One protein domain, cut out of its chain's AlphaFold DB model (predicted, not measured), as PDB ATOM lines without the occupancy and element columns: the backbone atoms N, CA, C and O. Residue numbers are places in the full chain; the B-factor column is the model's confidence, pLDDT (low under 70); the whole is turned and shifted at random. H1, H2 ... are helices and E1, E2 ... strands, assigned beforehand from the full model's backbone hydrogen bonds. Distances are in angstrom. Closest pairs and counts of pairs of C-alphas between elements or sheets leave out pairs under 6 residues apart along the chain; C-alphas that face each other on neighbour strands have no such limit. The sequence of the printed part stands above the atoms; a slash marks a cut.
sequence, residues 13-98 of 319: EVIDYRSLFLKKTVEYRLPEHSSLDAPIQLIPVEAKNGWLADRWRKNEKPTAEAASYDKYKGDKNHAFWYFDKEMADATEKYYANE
ATOM      1  N   GLU A  13     -19.234  38.391 -38.250       85.94
ATOM      2  CA  GLU A  13     -20.595  38.747 -37.850       85.94
ATOM      3  C   GLU A  13     -20.943  38.188 -36.457       85.94
ATOM      4  O   GLU A  13     -21.529  38.891 -35.629       85.94
ATOM      5  N   VAL A  14     -20.530  36.951 -36.152       85.44
ATOM      6  CA  VAL A  14     -20.671  36.365 -34.806       85.44
ATOM      7  C   VAL A  14     -19.751  37.058 -33.802       85.44
ATOM      8  O   VAL A  14     -20.150  37.279 -32.655       85.44
ATOM      9  N   ILE A  15     -18.519  37.389 -34.200       89.94
ATOM     10  CA  ILE A  15     -17.558  38.103 -33.347       89.94
ATOM     11  C   ILE A  15     -18.094  39.492 -32.995       89.94
ATOM     12  O   ILE A  15     -18.074  39.864 -31.820       89.94
ATOM     13  N   ASP A  16     -18.621  40.226 -33.967       91.69
ATOM     14  CA  ASP A  16     -19.209  41.550 -33.788       91.69
ATOM     15  C   ASP A  16     -20.436  41.486 -32.877       91.69
ATOM     16  O   ASP A  16     -20.530  42.245 -31.909       91.69
ATOM     17  N   TYR A  17     -21.330  40.520 -33.106       91.38
ATOM     18  CA  TYR A  17     -22.500  40.296 -32.258       91.38
ATOM     19  C   TYR A  17     -22.116  39.975 -30.802       91.38
ATOM     20  O   TYR A  17     -22.657  40.558 -29.859       91.38
ATOM     21  N   ARG A  18     -21.131  39.091 -30.589       91.94
ATOM     22  CA  ARG A  18     -20.612  38.780 -29.244       91.94
ATOM     23  C   ARG A  18     -19.910  39.979 -28.613       91.94
ATOM     24  O   ARG A  18     -20.047  40.199 -27.413       91.94
ATOM     25  N   SER A  19     -19.186  40.766 -29.401       95.88
ATOM     26  CA  SER A  19     -18.520  41.983 -28.933       95.88
ATOM     27  C   SER A  19     -19.532  43.038 -28.492       95.88
ATOM     28  O   SER A  19     -19.331  43.670 -27.456       95.88
ATOM     29  N   LEU A  20     -20.645  43.191 -29.217       96.88
ATOM     30  CA  LEU A  20     -21.764  44.034 -28.800       96.88
ATOM     31  C   LEU A  20     -22.350  43.545 -27.472       96.88
ATOM     32  O   LEU A  20     -22.462  44.333 -26.537       96.88
ATOM     33  N   PHE A  21     -22.622  42.244 -27.338       95.81
ATOM     34  CA  PHE A  21     -23.106  41.676 -26.077       95.81
ATOM     35  C   PHE A  21     -22.159  41.955 -24.899       95.81
ATOM     36  O   PHE A  21     -22.615  42.308 -23.811       95.81
ATOM     37  N   LEU A  22     -20.842  41.830 -25.098       97.00
ATOM     38  CA  LEU A  22     -19.850  42.140 -24.065       97.00
ATOM     39  C   LEU A  22     -19.849  43.628 -23.700       97.00
ATOM     40  O   LEU A  22     -19.810  43.948 -22.514       97.00
ATOM     41  N   LYS A  23     -19.948  44.528 -24.687       97.44
ATOM     42  CA  LYS A  23     -20.075  45.976 -24.442       97.44
ATOM     43  C   LYS A  23     -21.317  46.289 -23.609       97.44
ATOM     44  O   LYS A  23     -21.189  46.952 -22.585       97.44
ATOM     45  N   LYS A  24     -22.477  45.736 -23.979       96.94
ATOM     46  CA  LYS A  24     -23.726  45.895 -23.218       96.94
ATOM     47  C   LYS A  24     -23.625  45.290 -21.823       96.94
ATOM     48  O   LYS A  24     -24.047  45.893 -20.849       96.94
ATOM     49  N   THR A  25     -22.988  44.131 -21.688       95.44
ATOM     50  CA  THR A  25     -22.758  43.526 -20.370       95.44
ATOM     51  C   THR A  25     -21.925  44.450 -19.484       95.44
ATOM     52  O   THR A  25     -22.265  44.635 -18.324       95.44
ATOM     53  N   VAL A  26     -20.863  45.061 -20.012       94.81
ATOM     54  CA  VAL A  26     -20.053  46.033 -19.265       94.81
ATOM     55  C   VAL A  26     -20.879  47.257 -18.877       94.81
ATOM     56  O   VAL A  26     -20.919  47.597 -17.699       94.81
ATOM     57  N   GLU A  27     -21.575  47.857 -19.840       94.88
ATOM     58  CA  GLU A  27     -22.405  49.055 -19.660       94.88
ATOM     59  C   GLU A  27     -23.486  48.871 -18.584       94.88
ATOM     60  O   GLU A  27     -23.659  49.728 -17.725       94.88
ATOM     61  N   TYR A  28     -24.184  47.733 -18.594       95.31
ATOM     62  CA  TYR A  28     -25.319  47.490 -17.702       95.31
ATOM     63  C   TYR A  28     -24.951  46.804 -16.381       95.31
ATOM     64  O   TYR A  28     -25.774  46.786 -15.464       95.31
ATOM     65  N   ARG A  29     -23.776  46.167 -16.273       95.38
ATOM     66  CA  ARG A  29     -23.411  45.358 -15.091       95.38
ATOM     67  C   ARG A  29     -22.267  45.929 -14.274       95.38
ATOM     68  O   ARG A  29     -22.208  45.607 -13.090       95.38
ATOM     69  N   LEU A  30     -21.337  46.680 -14.865       94.75
ATOM     70  CA  LEU A  30     -20.209  47.219 -14.108       94.75
ATOM     71  C   LEU A  30     -20.581  48.569 -13.483       94.75
ATOM     72  O   LEU A  30     -21.123  49.425 -14.177       94.75
ATOM     73  N   PRO A  31     -20.286  48.785 -12.189       92.94
ATOM     74  CA  PRO A  31     -20.409  50.105 -11.593       92.94
ATOM     75  C   PRO A  31     -19.332  51.044 -12.152       92.94
ATOM     76  O   PRO A  31     -18.225  50.616 -12.479       92.94
ATOM     77  N   GLU A  32     -19.637  52.341 -12.205       88.62
ATOM     78  CA  GLU A  32     -18.729  53.384 -12.714       88.62
ATOM     79  C   GLU A  32     -17.406  53.455 -11.930       88.62
ATOM     80  O   GLU A  32     -16.345  53.771 -12.477       88.62
ATOM     81  N   HIS A  33     -17.449  53.102 -10.643       87.38
ATOM     82  CA  HIS A  33     -16.293  53.076  -9.757       87.38
ATOM     83  C   HIS A  33     -16.171  51.719  -9.063       87.38
ATOM     84  O   HIS A  33     -17.131  51.193  -8.505       87.38
ATOM     85  N   SER A  34     -14.964  51.154  -9.094       86.25
ATOM     86  CA  SER A  34     -14.617  49.879  -8.461       86.25
ATOM     87  C   SER A  34     -13.228  49.974  -7.833       86.25
ATOM     88  O   SER A  34     -12.329  50.575  -8.422       86.25
ATOM     89  N   SER A  35     -13.023  49.351  -6.671       85.88
ATOM     90  CA  SER A  35     -11.672  49.166  -6.123       85.88
ATOM     91  C   SER A  35     -10.877  48.173  -6.977       85.88
ATOM     92  O   SER A  35     -11.430  47.181  -7.449       85.88
ATOM     93  N   LEU A  36      -9.573  48.408  -7.145       83.00
ATOM     94  CA  LEU A  36      -8.667  47.474  -7.831       83.00
ATOM     95  C   LEU A  36      -8.287  46.261  -6.970       83.00
ATOM     96  O   LEU A  36      -7.800  45.266  -7.508       83.00
ATOM     97  N   ASP A  37      -8.501  46.347  -5.655       87.62
ATOM     98  CA  ASP A  37      -8.040  45.358  -4.676       87.62
ATOM     99  C   ASP A  37      -9.196  44.571  -4.029       87.62
ATOM    100  O   ASP A  37      -8.990  43.838  -3.065       87.62
ATOM    101  N   ALA A  38     -10.416  44.696  -4.563       87.56
ATOM    102  CA  ALA A  38     -11.591  43.961  -4.099       87.56
ATOM    103  C   ALA A  38     -12.411  43.396  -5.275       87.56
ATOM    104  O   ALA A  38     -12.355  43.942  -6.380       87.56
ATOM    105  N   PRO A  39     -13.192  42.317  -5.070       90.06
ATOM    106  CA  PRO A  39     -14.134  41.832  -6.076       90.06
ATOM    107  C   PRO A  39     -15.140  42.917  -6.484       90.06
ATOM    108  O   PRO A  39     -15.685  43.619  -5.633       90.06
ATOM    109  N   ILE A  40     -15.420  43.026  -7.784       92.19
ATOM    110  CA  ILE A  40     -16.407  43.977  -8.309       92.19
ATOM    111  C   ILE A  40     -17.817  43.450  -8.027       92.19
ATOM    112  O   ILE A  40     -18.179  42.359  -8.475       92.19
ATOM    113  N   GLN A  41     -18.634  44.240  -7.326       92.06
ATOM    114  CA  GLN A  41     -20.059  43.960  -7.170       92.06
ATOM    115  C   GLN A  41     -20.813  44.414  -8.425       92.06
ATOM    116  O   GLN A  41     -20.834  45.598  -8.753       92.06
ATOM    117  N   LEU A  42     -21.429  43.466  -9.135       94.81
ATOM    118  CA  LEU A  42     -22.179  43.755 -10.357       94.81
ATOM    119  C   LEU A  42     -23.538  44.391 -10.048       94.81
ATOM    120  O   LEU A  42     -24.239  43.950  -9.136       94.81
ATOM    121  N   ILE A  43     -23.954  45.335 -10.891       95.50
ATOM    122  CA  ILE A  43     -25.320  45.862 -10.922       95.50
ATOM    123  C   ILE A  43     -26.271  44.713 -11.317       95.50
ATOM    124  O   ILE A  43     -26.002  44.015 -12.306       95.50
ATOM    125  N   PRO A  44     -27.347  44.441 -10.554       95.50
ATOM    126  CA  PRO A  44     -28.349  43.444 -10.925       95.50
ATOM    127  C   PRO A  44     -29.094  43.818 -12.213       95.50
ATOM    128  O   PRO A  44     -29.378  44.984 -12.463       95.50
ATOM    129  N   VAL A  45     -29.456  42.815 -13.016       94.12
ATOM    130  CA  VAL A  45     -30.321  43.014 -14.192       94.12
ATOM    131  C   VAL A  45     -31.766  42.794 -13.787       94.12
ATOM    132  O   VAL A  45     -32.110  41.726 -13.285       94.12
ATOM    133  N   GLU A  46     -32.616  43.774 -14.073       94.38
ATOM    134  CA  GLU A  46     -34.062  43.664 -13.906       94.38
ATOM    135  C   GLU A  46     -34.732  43.520 -15.276       94.38
ATOM    136  O   GLU A  46     -34.552  44.365 -16.153       94.38
ATOM    137  N   ALA A  47     -35.542  42.472 -15.460       91.12
ATOM    138  CA  ALA A  47     -36.149  42.163 -16.757       91.12
ATOM    139  C   ALA A  47     -36.980  43.327 -17.336       91.12
ATOM    140  O   ALA A  47     -36.926  43.591 -18.537       91.12
ATOM    141  N   LYS A  48     -37.687  44.072 -16.475       95.62
ATOM    142  CA  LYS A  48     -38.500  45.242 -16.856       95.62
ATOM    143  C   LYS A  48     -37.701  46.380 -17.510       95.62
ATOM    144  O   LYS A  48     -38.274  47.156 -18.263       95.62
ATOM    145  N   ASN A  49     -36.389  46.453 -17.273       95.38
ATOM    146  CA  ASN A  49     -35.531  47.510 -17.818       95.38
ATOM    147  C   ASN A  49     -34.953  47.157 -19.197       95.38
ATOM    148  O   ASN A  49     -34.238  47.968 -19.780       95.38
ATOM    149  N   GLY A  50     -35.234  45.957 -19.708       96.62
ATOM    150  CA  GLY A  50     -34.722  45.502 -20.994       96.62
ATOM    151  C   GLY A  50     -35.741  45.539 -22.124       96.62
ATOM    152  O   GLY A  50     -36.824  46.128 -22.043       96.62
ATOM    153  N   TRP A  51     -35.362  44.869 -23.203       98.19
ATOM    154  CA  TRP A  51     -36.150  44.702 -24.412       98.19
ATOM    155  C   TRP A  51     -36.569  43.252 -24.585       98.19
ATOM    156  O   TRP A  51     -35.850  42.327 -24.216       98.19
ATOM    157  N   LEU A  52     -37.748  43.064 -25.163       98.19
ATOM    158  CA  LEU A  52     -38.261  41.769 -25.568       98.19
ATOM    159  C   LEU A  52     -38.327  41.722 -27.091       98.19
ATOM    160  O   LEU A  52     -38.778  42.679 -27.723       98.19
ATOM    161  N   ALA A  53     -37.898  40.602 -27.664       97.12
ATOM    162  CA  ALA A  53     -38.134  40.279 -29.063       97.12
ATOM    163  C   ALA A  53     -38.724  38.876 -29.186       97.12
ATOM    164  O   ALA A  53     -38.533  38.017 -28.320       97.12
ATOM    165  N   ASP A  54     -39.457  38.650 -30.269       95.06
ATOM    166  CA  ASP A  54     -40.077  37.362 -30.534       95.06
ATOM    167  C   ASP A  54     -39.036  36.237 -30.640       95.06
ATOM    168  O   ASP A  54     -37.885  36.429 -31.042       95.06
ATOM    169  N   ARG A  55     -39.455  35.032 -30.253       91.25
ATOM    170  CA  ARG A  55     -38.606  33.850 -30.271       91.25
ATOM    171  C   ARG A  55     -38.153  33.557 -31.692       91.25
ATOM    172  O   ARG A  55     -38.970  33.423 -32.602       91.25
ATOM    173  N   TRP A  56     -36.859  33.315 -31.853       87.69
ATOM    174  CA  TRP A  56     -36.322  32.864 -33.129       87.69
ATOM    175  C   TRP A  56     -36.943  31.534 -33.583       87.69
ATOM    176  O   TRP A  56     -37.081  30.586 -32.800       87.69
ATOM    177  N   ARG A  57     -37.259  31.453 -34.878       87.69
ATOM    178  CA  ARG A  57     -37.745  30.253 -35.569       87.69
ATOM    179  C   ARG A  57     -37.027  30.115 -36.911       87.69
ATOM    180  O   ARG A  57     -36.750  31.107 -37.591       87.69
ATOM    181  N   LYS A  58     -36.699  28.877 -37.298       85.25
ATOM    182  CA  LYS A  58     -35.955  28.610 -38.537       85.25
ATOM    183  C   LYS A  58     -36.793  29.060 -39.733       85.25
ATOM    184  O   LYS A  58     -37.876  28.542 -39.949       85.25
ATOM    185  N   ASN A  59     -36.243  29.965 -40.540       86.62
ATOM    186  CA  ASN A  59     -36.836  30.457 -41.792       86.62
ATOM    187  C   ASN A  59     -38.147  31.234 -41.663       86.62
ATOM    188  O   ASN A  59     -38.778  31.527 -42.675       86.62
ATOM    189  N   GLU A  60     -38.509  31.651 -40.457       90.31
ATOM    190  CA  GLU A  60     -39.712  32.434 -40.214       90.31
ATOM    191  C   GLU A  60     -39.358  33.853 -39.783       90.31
ATOM    192  O   GLU A  60     -38.315  34.094 -39.166       90.31
ATOM    193  N   LYS A  61     -40.239  34.796 -40.121       92.69
ATOM    194  CA  LYS A  61     -40.166  36.168 -39.619       92.69
ATOM    195  C   LYS A  61     -40.691  36.233 -38.173       92.69
ATOM    196  O   LYS A  61     -41.517  35.394 -37.793       92.69
ATOM    197  N   PRO A  62     -40.254  37.228 -37.384       93.38
ATOM    198  CA  PRO A  62     -40.905  37.565 -36.124       93.38
ATOM    199  C   PRO A  62     -42.399  37.836 -36.333       93.38
ATOM    200  O   PRO A  62     -42.786  38.448 -37.330       93.38
ATOM    201  N   THR A  63     -43.236  37.394 -35.398       94.94
ATOM    202  CA  THR A  63     -44.679  37.686 -35.361       94.94
ATOM    203  C   THR A  63     -44.999  38.916 -34.515       94.94
ATOM    204  O   THR A  63     -46.113  39.428 -34.583       94.94
ATOM    205  N   ALA A  64     -44.029  39.411 -33.743       95.88
ATOM    206  CA  ALA A  64     -44.119  40.645 -32.978       95.88
ATOM    207  C   ALA A  64     -42.830  41.461 -33.122       95.88
ATOM    208  O   ALA A  64     -41.727  40.912 -33.150       95.88
ATOM    209  N   GLU A  65     -42.978  42.780 -33.199       95.94
ATOM    210  CA  GLU A  65     -41.850  43.708 -33.234       95.94
ATOM    211  C   GLU A  65     -41.158  43.775 -31.869       95.94
ATOM    212  O   GLU A  65     -41.817  43.754 -30.823       95.94
ATOM    213  N   ALA A  66     -39.828  43.880 -31.881       97.62
ATOM    214  CA  ALA A  66     -39.062  44.082 -30.662       97.62
ATOM    215  C   ALA A  66     -39.447  45.417 -30.006       97.62
ATOM    216  O   ALA A  66     -39.602  46.438 -30.680       97.62
ATOM    217  N   ALA A  67     -39.590  45.418 -28.685       98.19
ATOM    218  CA  ALA A  67     -39.955  46.604 -27.918       98.19
ATOM    219  C   ALA A  67     -39.412  46.516 -26.487       98.19
ATOM    220  O   ALA A  67     -39.044  45.440 -26.015       98.19
ATOM    221  N   SER A  68     -39.409  47.639 -25.762       98.00
ATOM    222  CA  SER A  68     -39.140  47.623 -24.320       98.00
ATOM    223  C   SER A  68     -40.132  46.705 -23.597       98.00
ATOM    224  O   SER A  68     -41.277  46.566 -24.037       98.00
ATOM    225  N   TYR A  69     -39.718  46.116 -22.474       97.44
ATOM    226  CA  TYR A  69     -40.497  45.111 -21.738       97.44
ATOM    227  C   TYR A  69     -41.978  45.487 -21.541       97.44
ATOM    228  O   TYR A  69     -42.870  44.667 -21.771       97.44
ATOM    229  N   ASP A  70     -42.260  46.740 -21.176       96.19
ATOM    230  CA  ASP A  70     -43.625  47.225 -20.935       96.19
ATOM    231  C   ASP A  70     -44.443  47.450 -22.213       96.19
ATOM    232  O   ASP A  70     -45.667  47.353 -22.186       96.19
ATOM    233  N   LYS A  71     -43.779  47.723 -23.341       97.62
ATOM    234  CA  LYS A  71     -44.416  48.053 -24.626       97.62
ATOM    235  C   LYS A  71     -44.527  46.858 -25.572       97.62
ATOM    236  O   LYS A  71     -45.174  46.973 -26.612       97.62
ATOM    237  N   TYR A  72     -43.898  45.733 -25.241       98.19
ATOM    238  CA  TYR A  72     -43.929  44.534 -26.068       98.19
ATOM    239  C   TYR A  72     -45.330  43.922 -26.127       98.19
ATOM    240  O   TYR A  72     -45.930  43.611 -25.098       98.19
ATOM    241  N   LYS A  73     -45.835  43.762 -27.356       97.56
ATOM    242  CA  LYS A  73     -47.197  43.292 -27.655       97.56
ATOM    243  C   LYS A  73     -47.281  41.791 -27.957       97.56
ATOM    244  O   LYS A  73     -48.385  41.270 -28.074       97.56
ATOM    245  N   GLY A  74     -46.143  41.116 -28.128       96.38
ATOM    246  CA  GLY A  74     -46.096  39.666 -28.317       96.38
ATOM    247  C   GLY A  74     -46.218  38.896 -27.000       96.38
ATOM    248  O   GLY A  74     -46.338  39.477 -25.921       96.38
ATOM    249  N   ASP A  75     -46.135  37.568 -27.078       95.56
ATOM    250  CA  ASP A  75     -46.174  36.708 -25.892       95.56
ATOM    251  C   ASP A  75     -44.865  36.798 -25.090       95.56
ATOM    252  O   ASP A  75     -43.815  36.301 -25.507       95.56
ATOM    253  N   LYS A  76     -44.936  37.428 -23.912       94.38
ATOM    254  CA  LYS A  76     -43.794  37.626 -23.007       94.38
ATOM    255  C   LYS A  76     -43.229  36.316 -22.451       94.38
ATOM    256  O   LYS A  76     -42.048  36.285 -22.128       94.38
ATOM    257  N   ASN A  77     -44.021  35.242 -22.371       92.88
ATOM    258  CA  ASN A  77     -43.556  33.950 -21.846       92.88
ATOM    259  C   ASN A  77     -42.625  33.217 -22.820       92.88
ATOM    260  O   ASN A  77     -41.880  32.325 -22.419       92.88
ATOM    261  N   HIS A  78     -42.673  33.590 -24.099       92.44
ATOM    262  CA  HIS A  78     -41.870  32.980 -25.154       92.44
ATOM    263  C   HIS A  78     -40.822  33.929 -25.743       92.44
ATOM    264  O   HIS A  78     -39.944  33.466 -26.470       92.44
ATOM    265  N   ALA A  79     -40.903  35.226 -25.446       95.75
ATOM    266  CA  ALA A  79     -39.973  36.227 -25.943       95.75
ATOM    267  C   ALA A  79     -38.551  36.028 -25.397       95.75
ATOM    268  O   ALA A  79     -38.346  35.621 -24.252       95.75
ATOM    269  N   PHE A  80     -37.559  36.376 -26.214       95.88
ATOM    270  CA  PHE A  80     -36.187  36.527 -25.749       95.88
ATOM    271  C   PHE A  80     -35.969  37.919 -25.170       95.88
ATOM    272  O   PHE A  80     -36.503  38.909 -25.671       95.88
ATOM    273  N   TRP A  81     -35.168  37.976 -24.108       96.75
ATOM    274  CA  TRP A  81     -34.802  39.211 -23.431       96.75
ATOM    275  C   TRP A  81     -33.434  39.710 -23.894       96.75
ATOM    276  O   TRP A  81     -32.490  38.927 -24.027       96.75
ATOM    277  N   TYR A  82     -33.323  41.021 -24.078       97.19
ATOM    278  CA  TYR A  82     -32.112  41.726 -24.478       97.19
ATOM    279  C   TYR A  82     -31.901  42.952 -23.589       97.19
ATOM    280  O   TYR A  82     -32.866  43.510 -23.063       97.19
ATOM    281  N   PHE A  83     -30.649  43.399 -23.449       97.50
ATOM    282  CA  PHE A  83     -30.325  44.605 -22.677       97.50
ATOM    283  C   PHE A  83     -31.080  45.834 -23.193       97.50
ATOM    284  O   PHE A  83     -31.661  46.576 -22.407       97.50
ATOM    285  N   ASP A  84     -31.106  46.020 -24.510       97.69
ATOM    286  CA  ASP A  84     -31.699  47.183 -25.154       97.69
ATOM    287  C   ASP A  84     -32.153  46.899 -26.595       97.69
ATOM    288  O   ASP A  84     -32.066  45.773 -27.099       97.69
ATOM    289  N   LYS A  85     -32.653  47.953 -27.257       97.38
ATOM    290  CA  LYS A  85     -33.090  47.918 -28.656       97.38
ATOM    291  C   LYS A  85     -31.971  47.510 -29.600       97.38
ATOM    292  O   LYS A  85     -32.208  46.726 -30.508       97.38
ATOM    293  N   GLU A  86     -30.776  48.062 -29.401       97.88
ATOM    294  CA  GLU A  86     -29.636  47.826 -30.285       97.88
ATOM    295  C   GLU A  86     -29.292  46.337 -30.324       97.88
ATOM    296  O   GLU A  86     -29.137  45.765 -31.403       97.88
ATOM    297  N   MET A  87     -29.249  45.690 -29.157       96.75
ATOM    298  CA  MET A  87     -28.987  44.261 -29.065       96.75
ATOM    299  C   MET A  87     -30.104  43.432 -29.719       96.75
ATOM    300  O   MET A  87     -29.805  42.510 -30.476       96.75
ATOM    301  N   ALA A  88     -31.376  43.772 -29.473       96.44
ATOM    302  CA  ALA A  88     -32.515  43.078 -30.081       96.44
ATOM    303  C   ALA A  88     -32.522  43.201 -31.621       96.44
ATOM    304  O   ALA A  88     -32.689  42.205 -32.329       96.44
ATOM    305  N   ASP A  89     -32.277  44.406 -32.144       95.56
ATOM    306  CA  ASP A  89     -32.192  44.675 -33.582       95.56
ATOM    307  C   ASP A  89     -31.006  43.936 -34.219       95.56
ATOM    308  O   ASP A  89     -31.136  43.360 -35.302       95.56
ATOM    309  N   ALA A  90     -29.846  43.926 -33.550       94.75
ATOM    310  CA  ALA A  90     -28.665  43.210 -34.018       94.75
ATOM    311  C   ALA A  90     -28.929  41.703 -34.131       94.75
ATOM    312  O   ALA A  90     -28.520  41.085 -35.118       94.75
ATOM    313  N   THR A  91     -29.657  41.117 -33.173       92.56
ATOM    314  CA  THR A  91     -30.055  39.707 -33.236       92.56
ATOM    315  C   THR A  91     -30.966  39.422 -34.426       92.56
ATOM    316  O   THR A  91     -30.708  38.476 -35.171       92.56
ATOM    317  N   GLU A  92     -32.011  40.227 -34.646       92.19
ATOM    318  CA  GLU A  92     -32.911  40.007 -35.787       92.19
ATOM    319  C   GLU A  92     -32.183  40.210 -37.119       92.19
ATOM    320  O   GLU A  92     -32.332  39.387 -38.021       92.19
ATOM    321  N   LYS A  93     -31.336  41.241 -37.242       91.56
ATOM    322  CA  LYS A  93     -30.526  41.479 -38.446       91.56
ATOM    323  C   LYS A  93     -29.634  40.280 -38.773       91.56
ATOM    324  O   LYS A  93     -29.554  39.880 -39.936       91.56
ATOM    325  N   TYR A  94     -28.992  39.705 -37.758       88.62
ATOM    326  CA  TYR A  94     -28.132  38.536 -37.910       88.62
ATOM    327  C   TYR A  94     -28.904  37.332 -38.475       88.62
ATOM    328  O   TYR A  94     -28.482  36.732 -39.460       88.62
ATOM    329  N   TYR A  95     -30.091  37.028 -37.941       88.31
ATOM    330  CA  TYR A  95     -30.906  35.920 -38.448       88.31
ATOM    331  C   TYR A  95     -31.584  36.208 -39.793       88.31
ATOM    332  O   TYR A  95     -31.720  35.303 -40.622       88.31
ATOM    333  N   ALA A  96     -32.015  37.448 -40.028       89.81
ATOM    334  CA  ALA A  96     -32.635  37.862 -41.281       89.81
ATOM    335  C   ALA A  96     -31.675  37.714 -42.467       89.81
ATOM    336  O   ALA A  96     -32.115  37.377 -43.564       89.81
ATOM    337  N   ASN A  97     -30.373  37.891 -42.234       88.50
ATOM    338  CA  ASN A  97     -29.341  37.718 -43.246       88.50
ATOM    339  C   ASN A  97     -29.254  36.279 -43.797       88.50
ATOM    340  O   ASN A  97     -28.821  36.102 -44.926       88.50
ATOM    341  N   GLU A  98     -29.708  35.259 -43.068       88.12
ATOM    342  CA  GLU A  98     -29.659  33.851 -43.514       88.12
ATOM    343  C   GLU A  98     -31.029  33.297 -43.926       88.12
ATOM    344  O   GLU A  98     -31.155  32.226 -44.532       88.12
TER     345      GLU A  98
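AT A GLANCE: This is residues 13 to 98 of the 319 residues of an uncharacterized protein of Bacteroides ovatus (UniProt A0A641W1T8). A tiny two-strand sheet, the hairpin E1 and E2, sits near the first part of H2, and H1 runs beside H2 in the opposite direction; much of the rest is two long loops. Residues 30 to 50 swing out past the end of H1 and back to E1, and residues 54 to 79 make the wide loop between the strands. The printed part has 86 residues, with two named helices and two named strands in the order H1, E1, E2, H2; the sheet is antiparallel, and the class is mostly helix, though only 35 residues are in named elements. The whole is loose, with a radius of gyration of the C-alphas of 15.0 A, and flat, spanning 49 by 30 by 15 A.

IN THESE COORDINATES: E1 is residues 51 to 53, 6.7 A long, beginning at C-alpha 51 (-36.150, 44.702, -24.412). E2 is residues 80 to 82, also 6.7 A. H2 is residues 85 to 96, 16.1 A, ending at C-alpha 96 (-32.635, 37.862, -41.281). H1 is residues 13 to 29, 23.9 A, beginning at C-alpha 13 (-20.595, 38.747, -37.850).

HOW THE PARTS SIT: E1 and E2 are antiparallel at 145 degrees; N 51 and O 82 are 2.8 A apart and N 53 and O 80 3.0 A, within hydrogen-bond range. Residues 51 to 52 of E1 also pair, antiparallel, with residues 67 to 68. The closest C-alphas of E1 and H2, Trp 51 and Lys 85, are 6.1 A apart. H1 and H2 touch, closest at the C-alphas of Tyr 17 and Ala 90, 7.0 A, with a shallow tilt of 18 degrees, opposite ways. H1 and E2 are apart. In H1 and H2 every O i to N i+4 pair is within hydrogen-bond range.

THE WHOLE: The two C-alphas farthest apart, of Asp 37 and Glu 60, are 49.3 A apart. The links H1 to E1 and E1 to E2 are long; E2 to H2 is tight. The printed part has no cut, and no printed residue is under 70 in pLDDT.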